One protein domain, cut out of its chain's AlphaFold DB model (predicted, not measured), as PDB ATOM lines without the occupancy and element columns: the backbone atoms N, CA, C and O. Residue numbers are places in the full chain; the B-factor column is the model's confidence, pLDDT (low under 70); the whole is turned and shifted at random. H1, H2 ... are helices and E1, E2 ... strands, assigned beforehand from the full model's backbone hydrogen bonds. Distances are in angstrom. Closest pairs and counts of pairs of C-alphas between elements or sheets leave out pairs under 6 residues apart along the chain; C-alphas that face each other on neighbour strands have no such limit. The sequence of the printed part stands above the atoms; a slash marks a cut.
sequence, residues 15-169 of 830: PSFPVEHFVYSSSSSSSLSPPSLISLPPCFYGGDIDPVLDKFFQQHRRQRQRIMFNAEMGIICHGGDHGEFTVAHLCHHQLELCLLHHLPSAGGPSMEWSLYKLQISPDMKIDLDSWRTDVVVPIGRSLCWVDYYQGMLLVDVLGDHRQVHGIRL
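Overview. This is residues 15 to 169 of the 830 residues of an uncharacterized protein of Digitaria exilis (UniProt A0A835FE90). Little of this domain is regular structure; two strongly twisted four-stranded sheets sit partly face to face as a sandwich, strands crossed at 47 degrees, with the separate hairpin E1 and E2, while loop residues 55 to 60, before tiny H1, stick out. The sheets E3 E4 E5 E6 and E7 E8 E9 E10 are meanders, each strand the antiparallel neighbour of the one before. The 155 printed residues, mostly strand but with 60 in named elements, are compact: radius of gyration of the C-alphas 17.2 A, spans 48 by 48 by 28 A.

Along the chain. E1 is residues 22 to 25, from C-alpha 22 at (141.222, 21.914, -6.352); E2 36 to 39; H1 61 to 64; E3 73 to 78; E4 84 to 91, 23.6 A long; E5 96 to 102, 19.9 A; E6 113 to 117; E7 135 to 139; E8 142 to 147; E9 151 to 156; E10 163 to 167, ending with C-alpha 167 at (116.254, 19.543, -22.473).

Arrangement. E1 and E2 are apart from E3 to E10. Within hydrogen-bond range are N 23 and O 38, 2.8 A, between E1 and E2, and N 87 and O 100, 2.9 A, between E4 and E5. The closest C-alphas of E3 and E7, Gly 74 and Val 136, are 5.5 A apart. H1, too short for an O i to N i+4 pair, is on neither four-stranded sheet.

Size, cuts and confidence. The printed part has no cut. Links E2 to H1 and E6 to E7 are long. Residues under pLDDT 70 include 41 to 68.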
ATOM      1  N   PRO A  15     126.803  22.220   8.673       31.31
ATOM      2  CA  PRO A  15     127.674  23.374   8.880       31.31
ATOM      3  C   PRO A  15     128.870  23.297   7.917       31.31
ATOM      4  O   PRO A  15     129.867  22.615   8.165       31.31
ATOM      5  N   SER A  16     128.760  23.966   6.769       37.53
ATOM      6  CA  SER A  16     129.785  23.933   5.726       37.53
ATOM      7  C   SER A  16     131.004  24.783   6.105       37.53
ATOM      8  O   SER A  16     131.003  26.009   5.960       37.53
ATOM      9  N   PHE A  17     132.079  24.123   6.539       37.16
ATOM     10  CA  PHE A  17     133.420  24.711   6.612       37.16
ATOM     11  C   PHE A  17     133.834  25.334   5.260       37.16
ATOM     12  O   PHE A  17     133.351  24.890   4.217       37.16
ATOM     13  N   PRO A  18     134.753  26.321   5.223       45.44
ATOM     14  CA  PRO A  18     135.250  26.879   3.963       45.44
ATOM     15  C   PRO A  18     135.965  25.800   3.133       45.44
ATOM     16  O   PRO A  18     137.109  25.439   3.415       45.44
ATOM     17  N   VAL A  19     135.277  25.280   2.112       50.66
ATOM     18  CA  VAL A  19     135.786  24.220   1.233       50.66
ATOM     19  C   VAL A  19     136.779  24.815   0.235       50.66
ATOM     20  O   VAL A  19     136.403  25.574  -0.665       50.66
ATOM     21  N   GLU A  20     138.055  24.462   0.381       59.31
ATOM     22  CA  GLU A  20     139.084  24.732  -0.624       59.31
ATOM     23  C   GLU A  20     138.924  23.713  -1.767       59.31
ATOM     24  O   GLU A  20     139.013  22.505  -1.560       59.31
ATOM     25  N   HIS A  21     138.632  24.207  -2.971       71.75
ATOM     26  CA  HIS A  21     138.426  23.383  -4.162       71.75
ATOM     27  C   HIS A  21     139.731  23.288  -4.959       71.75
ATOM     28  O   HIS A  21     140.488  24.258  -5.022       71.75
ATOM     29  N   PHE A  22     139.989  22.146  -5.599       77.69
ATOM     30  CA  PHE A  22     141.222  21.914  -6.352       77.69
ATOM     31  C   PHE A  22     140.935  21.313  -7.729       77.69
ATOM     32  O   PHE A  22     140.128  20.396  -7.855       77.69
ATOM     33  N   VAL A  23     141.646  21.795  -8.748       74.88
ATOM     34  CA  VAL A  23     141.664  21.216 -10.096       74.88
ATOM     35  C   VAL A  23     142.985  20.483 -10.284       74.88
ATOM     36  O   VAL A  23     144.057  21.080 -10.178       74.88
ATOM     37  N   TYR A  24     142.901  19.178 -10.534       75.62
ATOM     38  CA  TYR A  24     144.042  18.342 -10.890       75.62
ATOM     39  C   TYR A  24     144.128  18.197 -12.410       75.62
ATOM     40  O   TYR A  24     143.153  17.799 -13.047       75.62
ATOM     41  N   SER A  25     145.308  18.459 -12.973       73.06
ATOM     42  CA  SER A  25     145.570  18.336 -14.407       73.06
ATOM     43  C   SER A  25     146.692  17.331 -14.651       73.06
ATOM     44  O   SER A  25     147.857  17.581 -14.335       73.06
ATOM     45  N   SER A  26     146.348  16.182 -15.236       63.12
ATOM     46  CA  SER A  26     147.310  15.175 -15.682       63.12
ATOM     47  C   SER A  26     147.885  15.529 -17.054       63.12
ATOM     48  O   SER A  26     147.134  15.712 -18.013       63.12
ATOM     49  N   SER A  27     149.210  15.571 -17.167       54.25
ATOM     50  CA  SER A  27     149.911  15.818 -18.428       54.25
ATOM     51  C   SER A  27     149.549  14.795 -19.504       54.25
ATOM     52  O   SER A  27     149.633  13.584 -19.283       54.25
ATOM     53  N   SER A  28     149.222  15.273 -20.707       53.22
ATOM     54  CA  SER A  28     149.109  14.406 -21.881       53.22
ATOM     55  C   SER A  28     150.442  13.688 -22.127       53.22
ATOM     56  O   SER A  28     151.513  14.262 -21.922       53.22
ATOM     57  N   SER A  29     150.399  12.438 -22.597       47.31
ATOM     58  CA  SER A  29     151.594  11.596 -22.815       47.31
ATOM     59  C   SER A  29     152.563  12.103 -23.903       47.31
ATOM     60  O   SER A  29     153.618  11.503 -24.116       47.31
ATOM     61  N   SER A  30     152.224  13.212 -24.563       48.28
ATOM     62  CA  SER A  30     153.041  13.987 -25.503       48.28
ATOM     63  C   SER A  30     153.717  15.222 -24.882       48.28
ATOM     64  O   SER A  30     154.580  15.815 -25.527       48.28
ATOM     65  N   SER A  31     153.354  15.620 -23.659       50.41
ATOM     66  CA  SER A  31     153.889  16.807 -22.975       50.41
ATOM     67  C   SER A  31     154.914  16.440 -21.889       50.41
ATOM     68  O   SER A  31     154.771  15.444 -21.185       50.41
ATOM     69  N   LEU A  32     155.967  17.256 -21.749       52.22
ATOM     70  CA  LEU A  32     157.014  17.093 -20.722       52.22
ATOM     71  C   LEU A  32     156.674  17.772 -19.381       52.22
ATOM     72  O   LEU A  32     157.481  17.739 -18.451       52.22
ATOM     73  N   SER A  33     155.504  18.403 -19.280       53.66
ATOM     74  CA  SER A  33     155.030  19.061 -18.063       53.66
ATOM     75  C   SER A  33     154.819  18.042 -16.934       53.66
ATOM     76  O   SER A  33     154.325  16.943 -17.200       53.66
ATOM     77  N   PRO A  34     155.115  18.372 -15.667       57.88
ATOM     78  CA  PRO A  34     154.618  17.594 -14.536       57.88
ATOM     79  C   PRO A  34     153.093  17.778 -14.390       57.88
ATOM     80  O   PRO A  34     152.579  18.832 -14.775       57.88
ATOM     81  N   PRO A  35     152.366  16.805 -13.808       65.50
ATOM     82  CA  PRO A  35     150.965  17.003 -13.448       65.50
ATOM     83  C   PRO A  35     150.845  18.117 -12.402       65.50
ATOM     84  O   PRO A  35     151.701  18.240 -11.520       65.50
ATOM     85  N   SER A  36     149.786  18.919 -12.484       65.06
ATOM     86  CA  SER A  36     149.570  20.072 -11.606       65.06
ATOM     87  C   SER A  36     148.326  19.915 -10.733       65.06
ATOM     88  O   SER A  36     147.384  19.197 -11.068       65.06
ATOM     89  N   LEU A  37     148.338  20.598  -9.587       71.88
ATOM     90  CA  LEU A  37     147.195  20.739  -8.691       71.88
ATOM     91  C   LEU A  37     147.015  22.230  -8.402       71.88
ATOM     92  O   LEU A  37     147.886  22.862  -7.805       71.88
ATOM     93  N   ILE A  38     145.903  22.793  -8.862       70.88
ATOM     94  CA  ILE A  38     145.584  24.218  -8.768       70.88
ATOM     95  C   ILE A  38     144.491  24.388  -7.716       70.88
ATOM     96  O   ILE A  38     143.392  23.864  -7.878       70.88
ATOM     97  N   SER A  39     144.782  25.122  -6.641       74.75
ATOM     98  CA  SER A  39     143.753  25.551  -5.688       74.75
ATOM     99  C   SER A  39     142.927  26.677  -6.307       74.75
ATOM    100  O   SER A  39     143.487  27.638  -6.840       74.75
ATOM    101  N   LEU A  40     141.603  26.553  -6.250       76.62
ATOM    102  CA  LEU A  40     140.685  27.593  -6.693       76.62
ATOM    103  C   LEU A  40     140.530  28.654  -5.589       76.62
ATOM    104  O   LEU A  40     140.469  28.303  -4.407       76.62
ATOM    105  N   PRO A  41     140.421  29.949  -5.935       68.75
ATOM    106  CA  PRO A  41     140.085  30.983  -4.964       68.75
ATOM    107  C   PRO A  41     138.710  30.708  -4.326       68.75
ATOM    108  O   PRO A  41     137.833  30.136  -4.978       68.75
ATOM    109  N   PRO A  42     138.459  31.157  -3.087       67.94
ATOM    110  CA  PRO A  42     137.121  31.131  -2.502       67.94
ATOM    111  C   PRO A  42     136.163  32.085  -3.241       67.94
ATOM    112  O   PRO A  42     136.515  33.227  -3.545       67.94
ATOM    113  N   CYS A  43     134.936  31.631  -3.505       67.50
ATOM    114  CA  CYS A  43     133.847  32.470  -4.016       67.50
ATOM    115  C   CYS A  43     133.182  33.223  -2.857       67.50
ATOM    116  O   CYS A  43     132.853  32.596  -1.860       67.50
ATOM    117  N   PHE A  44     132.930  34.531  -2.971       68.06
ATOM    118  CA  PHE A  44     132.284  35.342  -1.915       68.06
ATOM    119  C   PHE A  44     130.914  35.921  -2.325       68.06
ATOM    120  O   PHE A  44     130.382  36.811  -1.662       68.06
ATOM    121  N   TYR A  45     130.348  35.459  -3.442       63.00
ATOM    122  CA  TYR A  45     129.100  35.985  -3.999       63.00
ATOM    123  C   TYR A  45     127.880  35.282  -3.404       63.00
ATOM    124  O   TYR A  45     127.708  34.087  -3.618       63.00
ATOM    125  N   GLY A  46     127.007  36.019  -2.714       52.91
ATOM    126  CA  GLY A  46     125.789  35.457  -2.112       52.91
ATOM    127  C   GLY A  46     126.011  34.703  -0.795       52.91
ATOM    128  O   GLY A  46     125.137  33.950  -0.387       52.91
ATOM    129  N   GLY A  47     127.161  34.888  -0.132       54.12
ATOM    130  CA  GLY A  47     127.296  34.537   1.287       54.12
ATOM    131  C   GLY A  47     126.441  35.469   2.157       54.12
ATOM    132  O   GLY A  47     126.292  36.645   1.818       54.12
ATOM    133  N   ASP A  48     125.880  34.941   3.246       44.84
ATOM    134  CA  ASP A  48     124.890  35.636   4.081       44.84
ATOM    135  C   ASP A  48     125.475  36.846   4.850       44.84
ATOM    136  O   ASP A  48     126.682  36.920   5.110       44.84
ATOM    137  N   ILE A  49     124.631  37.836   5.170       39.72
ATOM    138  CA  ILE A  49     125.043  39.154   5.676       39.72
ATOM    139  C   ILE A  49     124.104  39.671   6.777       39.72
ATOM    140  O   ILE A  49     123.077  40.287   6.495       39.72
ATOM    141  N   ASP A  50     124.551  39.592   8.034       41.56
ATOM    142  CA  ASP A  50     124.099  40.494   9.102       41.56
ATOM    143  C   ASP A  50     125.034  41.733   9.168       41.56
ATOM    144  O   ASP A  50     126.207  41.607   9.551       41.56
ATOM    145  N   PRO A  51     124.547  42.950   8.836       37.00
ATOM    146  CA  PRO A  51     125.344  44.182   8.881       37.00
ATOM    147  C   PRO A  51     125.823  44.596  10.283       37.00
ATOM    148  O   PRO A  51     126.744  45.408  10.403       37.00
ATOM    149  N   VAL A  52     125.198  44.088  11.348       38.00
ATOM    150  CA  VAL A  52     125.589  44.337  12.743       38.00
ATOM    151  C   VAL A  52     126.757  43.431  13.138       38.00
ATOM    152  O   VAL A  52     127.674  43.890  13.825       38.00
ATOM    153  N   LEU A  53     126.773  42.183  12.657       36.94
ATOM    154  CA  LEU A  53     127.858  41.225  12.893       36.94
ATOM    155  C   LEU A  53     129.112  41.515  12.046       36.94
ATOM    156  O   LEU A  53     130.213  41.463  12.596       36.94
ATOM    157  N   ASP A  54     128.994  41.891  10.761       38.09
ATOM    158  CA  ASP A  54     130.154  42.131   9.858       38.09
ATOM    159  C   ASP A  54     131.178  43.132  10.439       38.09
ATOM    160  O   ASP A  54     132.391  42.987  10.262       38.09
ATOM    161  N   LYS A  55     130.711  44.094  11.251       36.94
ATOM    162  CA  LYS A  55     131.560  45.071  11.951       36.94
ATOM    163  C   LYS A  55     132.589  44.439  12.903       36.94
ATOM    164  O   LYS A  55     133.630  45.051  13.146       36.94
ATOM    165  N   PHE A  56     132.333  43.237  13.420       34.84
ATOM    166  CA  PHE A  56     133.231  42.510  14.324       34.84
ATOM    167  C   PHE A  56     134.183  41.545  13.591       34.84
ATOM    168  O   PHE A  56     135.254  41.233  14.109       34.84
ATOM    169  N   PHE A  57     133.853  41.119  12.365       37.69
ATOM    170  CA  PHE A  57     134.570  40.058  11.638       37.69
ATOM    171  C   PHE A  57     135.538  40.556  10.550       37.69
ATOM    172  O   PHE A  57     135.971  39.778   9.699       37.69
ATOM    173  N   GLN A  58     135.964  41.825  10.589       36.06
ATOM    174  CA  GLN A  58     136.802  42.448   9.543       36.06
ATOM    175  C   GLN A  58     138.093  41.675   9.183       36.06
ATOM    176  O   GLN A  58     138.568  41.765   8.049       36.06
ATOM    177  N   GLN A  59     138.649  40.903  10.126       34.22
ATOM    178  CA  GLN A  59     139.850  40.071   9.940       34.22
ATOM    179  C   GLN A  59     139.553  38.622   9.484       34.22
ATOM    180  O   GLN A  59     140.475  37.897   9.130       34.22
ATOM    181  N   HIS A  60     138.290  38.185   9.487       38.94
ATOM    182  CA  HIS A  60     137.862  36.777   9.398       38.94
ATOM    183  C   HIS A  60     137.071  36.456   8.107       38.94
ATOM    184  O   HIS A  60     136.212  35.576   8.083       38.94
ATOM    185  N   ARG A  61     137.378  37.145   6.995       41.75
ATOM    186  CA  ARG A  61     136.594  37.136   5.735       41.75
ATOM    187  C   ARG A  61     136.247  35.759   5.135       41.75
ATOM    188  O   ARG A  61     135.334  35.703   4.320       41.75
ATOM    189  N   ARG A  62     136.921  34.663   5.516       41.16
ATOM    190  CA  ARG A  62     136.632  33.297   5.021       41.16
ATOM    191  C   ARG A  62     135.206  32.812   5.336       41.16
ATOM    192  O   ARG A  62     134.693  32.001   4.581       41.16
ATOM    193  N   GLN A  63     134.538  33.336   6.371       43.91
ATOM    194  CA  GLN A  63     133.131  32.996   6.670       43.91
ATOM    195  C   GLN A  63     132.114  33.587   5.674       43.91
ATOM    196  O   GLN A  63     130.949  33.224   5.714       43.91
ATOM    197  N   ARG A  64     132.539  34.472   4.762       50.06
ATOM    198  CA  ARG A  64     131.680  35.065   3.717       50.06
ATOM    199  C   ARG A  64     131.643  34.224   2.430       50.06
ATOM    200  O   ARG A  64     131.181  34.708   1.399       50.06
ATOM    201  N   GLN A  65     132.238  33.028   2.446       56.56
ATOM    202  CA  GLN A  65     132.368  32.173   1.267       56.56
ATOM    203  C   GLN A  65     130.996  31.606   0.866       56.56
ATOM    204  O   GLN A  65     130.261  31.115   1.719       56.56
ATOM    205  N   ARG A  66     130.653  31.655  -0.428       66.31
ATOM    206  CA  ARG A  66     129.443  31.016  -0.960       66.31
ATOM    207  C   ARG A  66     129.539  29.508  -0.731       66.31
ATOM    208  O   ARG A  66     130.557  28.901  -1.077       66.31
ATOM    209  N   ILE A  67     128.473  28.916  -0.202       67.31
ATOM    210  CA  ILE A  67     128.308  27.460  -0.177       67.31
ATOM    211  C   ILE A  67     128.265  26.982  -1.632       67.31
ATOM    212  O   ILE A  67     127.523  27.532  -2.447       67.31
ATOM    213  N   MET A  68     129.106  26.006  -1.965       68.75
ATOM    214  CA  MET A  68     129.155  25.394  -3.291       68.75
ATOM    215  C   MET A  68     129.016  23.886  -3.116       68.75
ATOM    216  O   MET A  68     129.898  23.251  -2.536       68.75
ATOM    217  N   PHE A  69     127.891  23.327  -3.556       71.62
ATOM    218  CA  PHE A  69     127.611  21.900  -3.412       71.62
ATOM    219  C   PHE A  69     128.296  21.112  -4.531       71.62
ATOM    220  O   PHE A  69     128.217  21.488  -5.699       71.62
ATOM    221  N   ASN A  70     128.921  19.979  -4.198       70.69
ATOM    222  CA  ASN A  70     129.644  19.147  -5.173       70.69
ATOM    223  C   ASN A  70     128.769  18.737  -6.376       70.69
ATOM    224  O   ASN A  70     129.262  18.698  -7.498       70.69
ATOM    225  N   ALA A  71     127.475  18.481  -6.154       74.00
ATOM    226  CA  ALA A  71     126.511  18.127  -7.200       74.00
ATOM    227  C   ALA A  71     126.078  19.318  -8.087       74.00
ATOM    228  O   ALA A  71     125.562  19.113  -9.182       74.00
ATOM    229  N   GLU A  72     126.293  20.561  -7.648       84.06
ATOM    230  CA  GLU A  72     126.031  21.784  -8.424       84.06
ATOM    231  C   GLU A  72     127.294  22.329  -9.122       84.06
ATOM    232  O   GLU A  72     127.208  23.280  -9.906       84.06
ATOM    233  N   MET A  73     128.460  21.722  -8.869       87.38
ATOM    234  CA  MET A  73     129.753  22.115  -9.431       87.38
ATOM    235  C   MET A  73     130.061  21.377 -10.739       87.38
ATOM    236  O   MET A  73     130.018  20.153 -10.811       87.38
ATOM    237  N   GLY A  74     130.450  22.127 -11.769       87.44
ATOM    238  CA  GLY A  74     130.925  21.593 -13.046       87.44
ATOM    239  C   GLY A  74     132.264  22.192 -13.465       87.44
ATOM    240  O   GLY A  74     132.581  23.331 -13.123       87.44
ATOM    241  N   ILE A  75     133.041  21.443 -14.248       89.50
ATOM    242  CA  ILE A  75     134.271  21.920 -14.891       89.50
ATOM    243  C   ILE A  75     134.255  21.589 -16.383       89.50
ATOM    244  O   ILE A  75     133.867  20.494 -16.787       89.50
ATOM    245  N   ILE A  76     134.693  22.543 -17.203       86.62
ATOM    246  CA  ILE A  76     134.912  22.361 -18.637       86.62
ATOM    247  C   ILE A  76     136.321  22.830 -19.009       86.62
ATOM    248  O   ILE A  76     136.714  23.958 -18.706       86.62
ATOM    249  N   CYS A  77     137.088  21.960 -19.663       82.50
ATOM    250  CA  CYS A  77     138.396  22.303 -20.216       82.50
ATOM    251  C   CYS A  77     138.230  22.906 -21.615       82.50
ATOM    252  O   CYS A  77     137.409  22.444 -22.409       82.50
ATOM    253  N   HIS A  78     139.023  23.924 -21.924       74.06
ATOM    254  CA  HIS A  78     139.095  24.581 -23.229       74.06
ATOM    255  C   HIS A  78     140.565  24.956 -23.518       74.06
ATOM    256  O   HIS A  78     141.463  24.381 -22.910       74.06
ATOM    257  N   GLY A  79     140.861  25.784 -24.524       60.03
ATOM    258  CA  GLY A  79     142.243  26.200 -24.849       60.03
ATOM    259  C   GLY A  79     143.232  25.114 -25.332       60.03
ATOM    260  O   GLY A  79     144.347  25.441 -25.732       60.03
ATOM    261  N   GLY A  80     142.859  23.830 -25.335       64.88
ATOM    262  CA  GLY A  80     143.712  22.729 -25.803       64.88
ATOM    263  C   GLY A  80     144.895  22.442 -24.868       64.88
ATOM    264  O   GLY A  80     144.732  22.385 -23.650       64.88
ATOM    265  N   ASP A  81     146.098  22.274 -25.427       58.72
ATOM    266  CA  ASP A  81     147.326  21.959 -24.670       58.72
ATOM    267  C   ASP A  81     147.755  23.062 -23.674       58.72
ATOM    268  O   ASP A  81     148.662  22.853 -22.870       58.72
ATOM    269  N   HIS A  82     147.113  24.235 -23.699       59.66
ATOM    270  CA  HIS A  82     147.410  25.353 -22.797       59.66
ATOM    271  C   HIS A  82     146.801  25.213 -21.392       59.66
ATOM    272  O   HIS A  82     147.148  25.999 -20.512       59.66
ATOM    273  N   GLY A  83     145.943  24.212 -21.154       67.50
ATOM    274  CA  GLY A  83     145.397  23.915 -19.822       67.50
ATOM    275  C   GLY A  83     144.343  24.912 -19.329       67.50
ATOM    276  O   GLY A  83     144.182  25.084 -18.121       67.50
ATOM    277  N   GLU A  84     143.643  25.581 -20.245       83.06
ATOM    278  CA  GLU A  84     142.568  26.518 -19.910       83.06
ATOM    279  C   GLU A  84     141.326  25.759 -19.426       83.06
ATOM    280  O   GLU A  84     140.960  24.706 -19.955       83.06
ATOM    281  N   PHE A  85     140.657  26.282 -18.402       87.38
ATOM    282  CA  PHE A  85     139.424  25.686 -17.891       87.38
ATOM    283  C   PHE A  85     138.464  26.741 -17.348       87.38
ATOM    284  O   PHE A  85     138.840  27.877 -17.056       87.38
ATOM    285  N   THR A  86     137.198  26.359 -17.226       89.69
ATOM    286  CA  THR A  86     136.169  27.127 -16.523       89.69
ATOM    287  C   THR A  86     135.494  26.214 -15.513       89.69
ATOM    288  O   THR A  86     135.048  25.124 -15.872       89.69
ATOM    289  N   VAL A  87     135.410  26.658 -14.261       91.38
ATOM    290  CA  VAL A  87     134.611  26.010 -13.209       91.38
ATOM    291  C   VAL A  87     133.330  26.819 -13.021       91.38
ATOM    292  O   VAL A  87     133.360  28.050 -13.089       91.38
ATOM    293  N   ALA A  88     132.208  26.140 -12.802       91.56
ATOM    294  CA  ALA A  88     130.903  26.753 -12.603       91.56
ATOM    295  C   ALA A  88     130.179  26.163 -11.391       91.56
ATOM    296  O   ALA A  88     130.184  24.949 -11.212       91.56
ATOM    297  N   HIS A  89     129.491  27.016 -10.634       91.00
ATOM    298  CA  HIS A  89     128.470  26.630  -9.661       91.00
ATOM    299  C   HIS A  89     127.114  27.177 -10.113       91.00
ATOM    300  O   HIS A  89     127.003  28.384 -10.339       91.00
ATOM    301  N   LEU A  90     126.091  26.326 -10.208       87.81
ATOM    302  CA  LEU A  90     124.712  26.738 -10.493       87.81
ATOM    303  C   LEU A  90     123.859  26.606  -9.233       87.81
ATOM    304  O   LEU A  90     123.485  25.499  -8.883       87.81
ATOM    305  N   CYS A  91     123.473  27.724  -8.617       84.69
ATOM    306  CA  CYS A  91     122.400  27.722  -7.628       84.69
ATOM    307  C   CYS A  91     121.060  27.896  -8.354       84.69
ATOM    308  O   CYS A  91     120.654  29.010  -8.708       84.69
ATOM    309  N   HIS A  92     120.399  26.773  -8.620       76.75
ATOM    310  CA  HIS A  92     119.232  26.704  -9.499       76.75
ATOM    311  C   HIS A  92     118.000  27.440  -8.935       76.75
ATOM    312  O   HIS A  92     117.379  28.202  -9.675       76.75
ATOM    313  N   HIS A  93     117.730  27.329  -7.625       74.25
ATOM    314  CA  HIS A  93     116.670  28.069  -6.913       74.25
ATOM    315  C   HIS A  93     116.767  29.599  -7.098       74.25
ATOM    316  O   HIS A  93     115.765  30.309  -7.120       74.25
ATOM    317  N   GLN A  94     117.989  30.129  -7.211       77.75
ATOM    318  CA  GLN A  94     118.264  31.570  -7.273       77.75
ATOM    319  C   GLN A  94     118.515  32.068  -8.707       77.75
ATOM    320  O   GLN A  94     118.704  33.271  -8.914       77.75
ATOM    321  N   LEU A  95     118.542  31.152  -9.687       83.75
ATOM    322  CA  LEU A  95     119.015  31.376 -11.059       83.75
ATOM    323  C   LEU A  95     120.409  32.026 -11.110       83.75
ATOM    324  O   LEU A  95     120.688  32.869 -11.964       83.75
ATOM    325  N   GLU A  96     121.291  31.647 -10.183       88.38
ATOM    326  CA  GLU A  96     122.621  32.236 -10.037       88.38
ATOM    327  C   GLU A  96     123.725  31.283 -10.501       88.38
ATOM    328  O   GLU A  96     123.865  30.171  -9.998       88.38
ATOM    329  N   LEU A  97     124.544  31.759 -11.440       89.25
ATOM    330  CA  LEU A  97     125.727  31.077 -11.951       89.25
ATOM    331  C   LEU A  97     126.983  31.812 -11.474       89.25
ATOM    332  O   LEU A  97     127.246  32.937 -11.903       89.25
ATOM    333  N   CYS A  98     127.784  31.174 -10.625       89.62
ATOM    334  CA  CYS A  98     129.146  31.626 -10.346       89.62
ATOM    335  C   CYS A  98     130.095  30.949 -11.334       89.62
ATOM    336  O   CYS A  98     130.155  29.723 -11.363       89.62
ATOM    337  N   LEU A  99     130.852  31.724 -12.112       90.12
ATOM    338  CA  LEU A  99     131.921  31.214 -12.977       90.12
ATOM    339  C   LEU A  99     133.301  31.609 -12.468       90.12
ATOM    340  O   LEU A  99     133.477  32.693 -11.917       90.12
ATOM    341  N   LEU A 100     134.279  30.750 -12.736       89.06
ATOM    342  CA  LEU A 100     135.700  30.992 -12.543       89.06
ATOM    343  C   LEU A 100     136.453  30.570 -13.807       89.06
ATOM    344  O   LEU A 100     136.455  29.390 -14.153       89.06
ATOM    345  N   HIS A 101     137.104  31.518 -14.479       88.00
ATOM    346  CA  HIS A 101     137.891  31.259 -15.687       88.00
ATOM    347  C   HIS A 101     139.391  31.165 -15.366       88.00
ATOM    348  O   HIS A 101     139.925  31.993 -14.627       88.00
ATOM    349  N   HIS A 102     140.081  30.190 -15.958       82.62
ATOM    350  CA  HIS A 102     141.531  30.027 -15.876       82.62
ATOM    351  C   HIS A 102     142.156  30.103 -17.276       82.62
ATOM    352  O   HIS A 102     141.920  29.226 -18.105       82.62
ATOM    353  N   LEU A 103     142.953  31.149 -17.523       76.62
ATOM    354  CA  LEU A 103     143.649  31.411 -18.791       76.62
ATOM    355  C   LEU A 103     145.148  31.677 -18.531       76.62
ATOM    356  O   LEU A 103     145.517  32.818 -18.247       76.62
ATOM    357  N   PRO A 104     146.039  30.666 -18.609       62.44
ATOM    358  CA  PRO A 104     147.446  30.802 -18.208       62.44
ATOM    359  C   PRO A 104     148.295  31.761 -19.050       62.44
ATOM    360  O   PRO A 104     149.353  32.189 -18.594       62.44
ATOM    361  N   SER A 105     147.877  32.072 -20.282       56.66
ATOM    362  CA  SER A 105     148.696  32.830 -21.245       56.66
ATOM    363  C   SER A 105     148.376  34.330 -21.320       56.66
ATOM    364  O   SER A 105     149.060  35.065 -22.032       56.66
ATOM    365  N   ALA A 106     147.370  34.810 -20.584       49.78
ATOM    366  CA  ALA A 106     147.068  36.234 -20.481       49.78
ATOM    367  C   ALA A 106     147.698  36.828 -19.213       49.78
ATOM    368  O   ALA A 106     147.480  36.329 -18.113       49.78
ATOM    369  N   GLY A 107     148.394  37.964 -19.340       51.25
ATOM    370  CA  GLY A 107     148.836  38.791 -18.202       51.25
ATOM    371  C   GLY A 107     147.685  39.555 -17.527       51.25
ATOM    372  O   GLY A 107     147.821  40.742 -17.240       51.25
ATOM    373  N   GLY A 108     146.531  38.899 -17.388       46.78
ATOM    374  CA  GLY A 108     145.297  39.427 -16.817       46.78
ATOM    375  C   GLY A 108     145.228  39.282 -15.290       46.78
ATOM    376  O   GLY A 108     146.243  39.012 -14.643       46.78
ATOM    377  N   PRO A 109     144.041  39.498 -14.694       45.59
ATOM    378  CA  PRO A 109     143.864  39.449 -13.248       45.59
ATOM    379  C   PRO A 109     144.051  38.042 -12.665       45.59
ATOM    380  O   PRO A 109     144.108  37.036 -13.373       45.59
ATOM    381  N   SER A 110     144.099  37.998 -11.329       57.59
ATOM    382  CA  SER A 110     143.905  36.780 -10.537       57.59
ATOM    383  C   SER A 110     142.736  35.950 -11.070       57.59
ATOM    384  O   SER A 110     141.744  36.508 -11.536       57.59
ATOM    385  N   MET A 111     142.797  34.629 -10.882       69.38
ATOM    386  CA  MET A 111     141.579  33.819 -10.886       69.38
ATOM    387  C   MET A 111     140.588  34.467  -9.909       69.38
ATOM    388  O   MET A 111     140.923  34.682  -8.740       69.38
ATOM    389  N   GLU A 112     139.414  34.840 -10.404       77.56
ATOM    390  CA  GLU A 112     138.393  35.578  -9.666       77.56
ATOM    391  C   GLU A 112     137.012  35.089 -10.104       77.56
ATOM    392  O   GLU A 112     136.758  34.864 -11.291       77.56
ATOM    393  N   TRP A 113     136.130  34.871  -9.131       84.19
ATOM    394  CA  TRP A 113     134.764  34.437  -9.397       84.19
ATOM    395  C   TRP A 113     133.939  35.579  -9.989       84.19
ATOM    396  O   TRP A 113     134.146  36.743  -9.666       84.19
ATOM    397  N   SER A 114     132.964  35.251 -10.826       86.19
ATOM    398  CA  SER A 114     132.016  36.213 -11.387       86.19
ATOM    399  C   SER A 114     130.600  35.652 -11.309       86.19
ATOM    400  O   SER A 114     130.337  34.543 -11.777       86.19
ATOM    401  N   LEU A 115     129.695  36.408 -10.684       86.81
ATOM    402  CA  LEU A 115     128.287  36.048 -10.506       86.81
ATOM    403  C   LEU A 115     127.437  36.568 -11.670       86.81
ATOM    404  O   LEU A 115     127.475  37.756 -11.987       86.81
ATOM    405  N   TYR A 116     126.603  35.698 -12.232       86.31
ATOM    406  CA  TYR A 116     125.650  36.027 -13.287       86.31
ATOM    407  C   TYR A 116     124.255  35.545 -12.902       86.31
ATOM    408  O   TYR A 116     124.091  34.409 -12.459       86.31
ATOM    409  N   LYS A 117     123.239  36.389 -13.111       87.62
ATOM    410  CA  LYS A 117     121.837  35.962 -13.037       87.62
ATOM    411  C   LYS A 117     121.401  35.455 -14.404       87.62
ATOM    412  O   LYS A 117     121.517  36.169 -15.399       87.62
ATOM    413  N   LEU A 118     120.951  34.212 -14.439       86.19
ATOM    414  CA  LEU A 118     120.545  33.519 -15.650       86.19
ATOM    415  C   LEU A 118     119.152  33.957 -16.095       86.19
ATOM    416  O   LEU A 118     118.362  34.479 -15.309       86.19
ATOM    417  N   GLN A 119     118.846  33.739 -17.370       84.19
ATOM    418  CA  GLN A 119     117.495  33.896 -17.911       84.19
ATOM    419  C   GLN A 119     116.939  32.521 -18.288       84.19
ATOM    420  O   GLN A 119     117.620  31.743 -18.953       84.19
ATOM    421  N   ILE A 120     115.712  32.218 -17.865       81.94
ATOM    422  CA  ILE A 120     114.990  31.001 -18.263       81.94
ATOM    423  C   ILE A 120     114.468  31.179 -19.696       81.94
ATOM    424  O   ILE A 120     113.928  32.237 -20.026       81.94
ATOM    425  N   SER A 121     114.586  30.153 -20.545       76.31
ATOM    426  CA  SER A 121     113.919  30.163 -21.853       76.31
ATOM    427  C   SER A 121     112.387  30.063 -21.705       76.31
ATOM    428  O   SER A 121     111.929  29.173 -20.989       76.31
ATOM    429  N   PRO A 122     111.565  30.901 -22.376       69.88
ATOM    430  CA  PRO A 122     110.102  30.921 -22.193       69.88
ATOM    431  C   PRO A 122     109.354  29.610 -22.496       69.88
ATOM    432  O   PRO A 122     108.177  29.482 -22.169       69.88
ATOM    433  N   ASP A 123     110.010  28.652 -23.148       71.31
ATOM    434  CA  ASP A 123     109.498  27.325 -23.493       71.31
ATOM    435  C   ASP A 123     109.987  26.200 -22.556       71.31
ATOM    436  O   ASP A 123     109.608  25.038 -22.745       71.31
ATOM    437  N   MET A 124     110.796  26.529 -21.540       77.62
ATOM    438  CA  MET A 124     111.349  25.588 -20.566       77.62
ATOM    439  C   MET A 124     110.241  24.938 -19.725       77.62
ATOM    440  O   MET A 124     109.465  25.599 -19.045       77.62
ATOM    441  N   LYS A 125     110.188  23.601 -19.762       73.94
ATOM    442  CA  LYS A 125     109.182  22.766 -19.071       73.94
ATOM    443  C   LYS A 125     109.813  21.932 -17.958       73.94
ATOM    444  O   LYS A 125     109.474  20.759 -17.811       73.94
ATOM    445  N   ILE A 126     110.792  22.484 -17.257       81.75
ATOM    446  CA  ILE A 126     111.454  21.859 -16.108       81.75
ATOM    447  C   ILE A 126     111.043  22.663 -14.879       81.75
ATOM    448  O   ILE A 126     111.007  23.890 -14.948       81.75
ATOM    449  N   ASP A 127     110.691  21.968 -13.804       82.12
ATOM    450  CA  ASP A 127     110.334  22.574 -12.529       82.12
ATOM    451  C   ASP A 127     111.610  22.762 -11.699       82.12
ATOM    452  O   ASP A 127     112.329  21.800 -11.437       82.12
ATOM    453  N   LEU A 128     111.923  24.002 -11.332       81.62
ATOM    454  CA  LEU A 128     113.139  24.314 -10.579       81.62
ATOM    455  C   LEU A 128     112.959  24.144  -9.068       81.62
ATOM    456  O   LEU A 128     113.960  23.938  -8.387       81.62
ATOM    457  N   ASP A 129     111.723  24.149  -8.565       76.69
ATOM    458  CA  ASP A 129     111.437  24.043  -7.128       76.69
ATOM    459  C   ASP A 129     111.561  22.585  -6.638       76.69
ATOM    460  O   ASP A 129     111.830  22.326  -5.467       76.69
ATOM    461  N   SER A 130     111.418  21.613  -7.551       76.75
ATOM    462  CA  SER A 130     111.647  20.179  -7.304       76.75
ATOM    463  C   SER A 130     112.904  19.614  -7.989       76.75
ATOM    464  O   SER A 130     113.066  18.394  -8.093       76.75
ATOM    465  N   TRP A 131     113.802  20.475  -8.480       83.50
ATOM    466  CA  TRP A 131     115.035  20.059  -9.160       83.50
ATOM    467  C   TRP A 131     116.096  19.554  -8.177       83.50
ATOM    468  O   TRP A 131     116.355  20.173  -7.148       83.50
ATOM    469  N   ARG A 132     116.768  18.446  -8.514       82.12
ATOM    470  CA  ARG A 132     117.971  17.974  -7.812       82.12
ATOM    471  C   ARG A 132     118.982  17.436  -8.819       82.12
ATOM    472  O   ARG A 132     118.717  16.458  -9.512       82.12
ATOM    473  N   THR A 133     120.150  18.067  -8.897       84.81
ATOM    474  CA  THR A 133     121.194  17.652  -9.842       84.81
ATOM    475  C   THR A 133     121.805  16.314  -9.423       84.81
ATOM    476  O   THR A 133     122.444  16.226  -8.381       84.81
ATOM    477  N   ASP A 134     121.658  15.288 -10.260       83.06
ATOM    478  CA  ASP A 134     122.304  13.987 -10.090       83.06
ATOM    479  C   ASP A 134     123.740  13.958 -10.673       83.06
ATOM    480  O   ASP A 134     124.591  13.215 -10.188       83.06
ATOM    481  N   VAL A 135     124.026  14.738 -11.728       85.75
ATOM    482  CA  VAL A 135     125.376  14.883 -12.319       85.75
ATOM    483  C   VAL A 135     125.519  16.193 -13.110       85.75
ATOM    484  O   VAL A 135     124.538  16.706 -13.651       85.75
ATOM    485  N   VAL A 136     126.747  16.713 -13.238       89.69
ATOM    486  CA  VAL A 136     127.095  17.813 -14.157       89.69
ATOM    487  C   VAL A 136     128.068  17.310 -15.223       89.69
ATOM    488  O   VAL A 136     129.093  16.718 -14.891       89.69
ATOM    489  N   VAL A 137     127.773  17.551 -16.506       89.31
ATOM    490  CA  VAL A 137     128.618  17.114 -17.637       89.31
ATOM    491  C   VAL A 137     128.965  18.264 -18.598       89.31
ATOM    492  O   VAL A 137     128.115  19.119 -18.860       89.31
ATOM    493  N   PRO A 138     130.191  18.310 -19.158       89.44
ATOM    494  CA  PRO A 138     130.569  19.283 -20.180       89.44
ATOM    495  C   PRO A 138     130.047  18.872 -21.564       89.44
ATOM    496  O   PRO A 138     130.251  17.744 -22.012       89.44
ATOM    497  N   ILE A 139     129.401  19.803 -22.269       88.19
ATOM    498  CA  ILE A 139     128.853  19.606 -23.616       88.19
ATOM    499  C   ILE A 139     129.312  20.755 -24.525       88.19
ATOM    500  O   ILE A 139     128.710  21.829 -24.571       88.19
ATOM    501  N   GLY A 140     130.393  20.526 -25.275       84.56
ATOM    502  CA  GLY A 140     130.934  21.476 -26.255       84.56
ATOM    503  C   GLY A 140     131.522  22.738 -25.615       84.56
ATOM    504  O   GLY A 140     132.703  22.774 -25.289       84.56
ATOM    505  N   ARG A 141     130.696  23.780 -25.462       87.25
ATOM    506  CA  ARG A 141     131.022  25.043 -24.761       87.25
ATOM    507  C   ARG A 141     130.226  25.234 -23.464       87.25
ATOM    508  O   ARG A 141     130.508  26.141 -22.684       87.25
ATOM    509  N   SER A 142     129.234  24.382 -23.246       90.50
ATOM    510  CA  SER A 142     128.256  24.494 -22.175       90.50
ATOM    511  C   SER A 142     128.552  23.511 -21.054       90.50
ATOM    512  O   SER A 142     129.105  22.434 -21.286       90.50
ATOM    513  N   LEU A 143     128.116  23.847 -19.845       92.62
ATOM    514  CA  LEU A 143     127.917  22.856 -18.791       92.62
ATOM    515  C   LEU A 143     126.439  22.469 -18.743       92.62
ATOM    516  O   LEU A 143     125.557  23.263 -19.088       92.62
ATOM    517  N   CYS A 144     126.191  21.217 -18.379       92.19
ATOM    518  CA  CYS A 144     124.864  20.634 -18.332       92.19
ATOM    519  C   CYS A 144     124.634  19.952 -16.988       92.19
ATOM    520  O   CYS A 144     125.218  18.904 -16.719       92.19
ATOM    521  N   TRP A 145     123.751  20.525 -16.177       92.88
ATOM    522  CA  TRP A 145     123.269  19.928 -14.934       92.88
ATOM    523  C   TRP A 145     122.118  18.979 -15.277       92.88
ATOM    524  O   TRP A 145     121.246  19.332 -16.072       92.88
ATOM    525  N   VAL A 146     122.119  17.767 -14.731       90.69
ATOM    526  CA  VAL A 146     121.165  16.703 -15.076       90.69
ATOM    527  C   VAL A 146     120.374  16.300 -13.837       90.69
ATOM    528  O   VAL A 146     120.981  15.962 -12.830       90.69
ATOM    529  N   ASP A 147     119.047  16.271 -13.934       88.81
ATOM    530  CA  ASP A 147     118.152  15.607 -12.981       88.81
ATOM    531  C   ASP A 147     117.498  14.446 -13.736       88.81
ATOM    532  O   ASP A 147     116.755  14.656 -14.705       88.81
ATOM    533  N   TYR A 148     117.760  13.206 -13.321       86.81
ATOM    534  CA  TYR A 148     117.312  12.028 -14.064       86.81
ATOM    535  C   TYR A 148     115.791  11.804 -14.066       86.81
ATOM    536  O   TYR A 148     115.306  10.901 -14.757       86.81
ATOM    537  N   TYR A 149     115.035  12.591 -13.303       84.50
ATOM    538  CA  TYR A 149     113.577  12.556 -13.204       84.50
ATOM    539  C   TYR A 149     112.912  13.721 -13.945       84.50
ATOM    540  O   TYR A 149     111.736  13.617 -14.297       84.50
ATOM    541  N   GLN A 150     113.659  14.785 -14.252       84.94
ATOM    542  CA  GLN A 150     113.138  15.971 -14.931       84.94
ATOM    543  C   GLN A 150     113.724  16.219 -16.326       84.94
ATOM    544  O   GLN A 150     112.970  16.442 -17.284       84.94
ATOM    545  N   GLY A 151     115.051  16.227 -16.468       89.94
ATOM    546  CA  GLY A 151     115.686  16.829 -17.635       89.94
ATOM    547  C   GLY A 151     117.162  17.178 -17.468       89.94
ATOM    548  O   GLY A 151     117.902  16.598 -16.680       89.94
ATOM    549  N   MET A 152     117.579  18.148 -18.269       92.06
ATOM    550  CA  MET A 152     118.938  18.646 -18.414       92.06
ATOM    551  C   MET A 152     118.878  20.172 -18.558       92.06
ATOM    552  O   MET A 152     118.186  20.673 -19.446       92.06
ATOM    553  N   LEU A 153     119.585  20.904 -17.697       92.44
ATOM    554  CA  LEU A 153     119.749  22.357 -17.769       92.44
ATOM    555  C   LEU A 153     121.078  22.669 -18.459       92.44
ATOM    556  O   LEU A 153     122.142  22.508 -17.862       92.44
ATOM    557  N   LEU A 154     121.016  23.106 -19.716       91.38
ATOM    558  CA  LEU A 154     122.183  23.464 -20.520       91.38
ATOM    559  C   LEU A 154     122.435  24.978 -20.460       91.38
ATOM    560  O   LEU A 154     121.524  25.767 -20.728       91.38
ATOM    561  N   VAL A 155     123.672  25.384 -20.153       90.88
ATOM    562  CA  VAL A 155     124.093  26.799 -20.097       90.88
ATOM    563  C   VAL A 155     125.460  26.969 -20.773       90.88
ATOM    564  O   VAL A 155     126.410  26.291 -20.379       90.88
ATOM    565  N   ASP A 156     125.592  27.868 -21.763       90.62
ATOM    566  CA  ASP A 156     126.915  28.251 -22.302       90.62
ATOM    567  C   ASP A 156     127.679  29.026 -21.217       90.62
ATOM    568  O   ASP A 156     127.251  30.095 -20.774       90.62
ATOM    569  N   VAL A 157     128.806  28.464 -20.775       89.94
ATOM    570  CA  VAL A 157     129.676  29.048 -19.742       89.94
ATOM    571  C   VAL A 157     130.915  29.724 -20.335       89.94
ATOM    572  O   VAL A 157     131.714  30.291 -19.597       89.94
ATOM    573  N   LEU A 158     131.085  29.690 -21.658       87.12
ATOM    574  CA  LEU A 158     132.183  30.319 -22.402       87.12
ATOM    575  C   LEU A 158     131.689  31.455 -23.322       87.12
ATOM    576  O   LEU A 158     132.472  31.992 -24.110       87.12
ATOM    577  N   GLY A 159     130.391  31.772 -23.302       82.75
ATOM    578  CA  GLY A 159     129.743  32.800 -24.122       82.75
ATOM    579  C   GLY A 159     129.119  33.939 -23.311       82.75
ATOM    580  O   GLY A 159     129.058  33.914 -22.077       82.75
ATOM    581  N   ASP A 160     128.631  34.957 -24.019       73.62
ATOM    582  CA  ASP A 160     127.990  36.131 -23.410       73.62
ATOM    583  C   ASP A 160     126.493  35.901 -23.118       73.62
ATOM    584  O   ASP A 160     125.952  36.419 -22.141       73.62
ATOM    585  N   HIS A 161     125.817  35.074 -23.925       67.88
ATOM    586  CA  HIS A 161     124.376  34.815 -23.827       67.88
ATOM    587  C   HIS A 161     124.049  33.680 -22.839       67.88
ATOM    588  O   HIS A 161     123.883  32.520 -23.210       67.88
ATOM    589  N   ARG A 162     123.938  34.032 -21.553       75.25
ATOM    590  CA  ARG A 162     123.754  33.094 -20.426       75.25
ATOM    591  C   ARG A 162     122.278  32.763 -20.156       75.25
ATOM    592  O   ARG A 162     121.704  33.148 -19.136       75.25
ATOM    593  N   GLN A 163     121.666  32.057 -21.104       83.00
ATOM    594  CA  GLN A 163     120.284  31.570 -21.039       83.00
ATOM    595  C   GLN A 163     120.242  30.066 -20.728       83.00
ATOM    596  O   GLN A 163     121.007  29.287 -21.302       83.00
ATOM    597  N   VAL A 164     119.336  29.658 -19.836       86.25
ATOM    598  CA  VAL A 164     119.107  28.251 -19.475       86.25
ATOM    599  C   VAL A 164     118.192  27.600 -20.501       86.25
ATOM    600  O   VAL A 164     117.062  28.049 -20.708       86.25
ATOM    601  N   HIS A 165     118.673  26.516 -21.105       87.25
ATOM    602  CA  HIS A 165     117.925  25.715 -22.066       87.25
ATOM    603  C   HIS A 165     117.574  24.361 -21.442       87.25
ATOM    604  O   HIS A 165     118.459  23.592 -21.064       87.25
ATOM    605  N   GLY A 166     116.275  24.087 -21.299       88.44
ATOM    606  CA  GLY A 166     115.764  22.887 -20.635       88.44
ATOM    607  C   GLY A 166     115.491  21.735 -21.602       88.44
ATOM    608  O   GLY A 166     114.436  21.692 -22.235       88.44
ATOM    609  N   ILE A 167     116.399  20.765 -21.669       90.00
ATOM    610  CA  ILE A 167     116.254  19.543 -22.473       90.00
ATOM    611  C   ILE A 167     115.536  18.472 -21.637       90.00
ATOM    612  O   ILE A 167     115.971  18.124 -20.543       90.00
ATOM    613  N   ARG A 168     114.429  17.911 -22.139       88.00
ATOM    614  CA  ARG A 168     113.756  16.769 -21.488       88.00
ATOM    615  C   ARG A 168     114.488  15.455 -21.790       88.00
ATOM    616  O   ARG A 168     114.983  15.253 -22.897       88.00
ATOM    617  N   LEU A 169     114.502  14.539 -20.822       90.06
ATOM    618  CA  LEU A 169     114.942  13.153 -21.027       90.06
ATOM    619  C   LEU A 169     113.875  12.333 -21.793       90.06
ATOM    620  O   LEU A 169     112.719  12.761 -21.884       90.06
TER     621      LEU A 169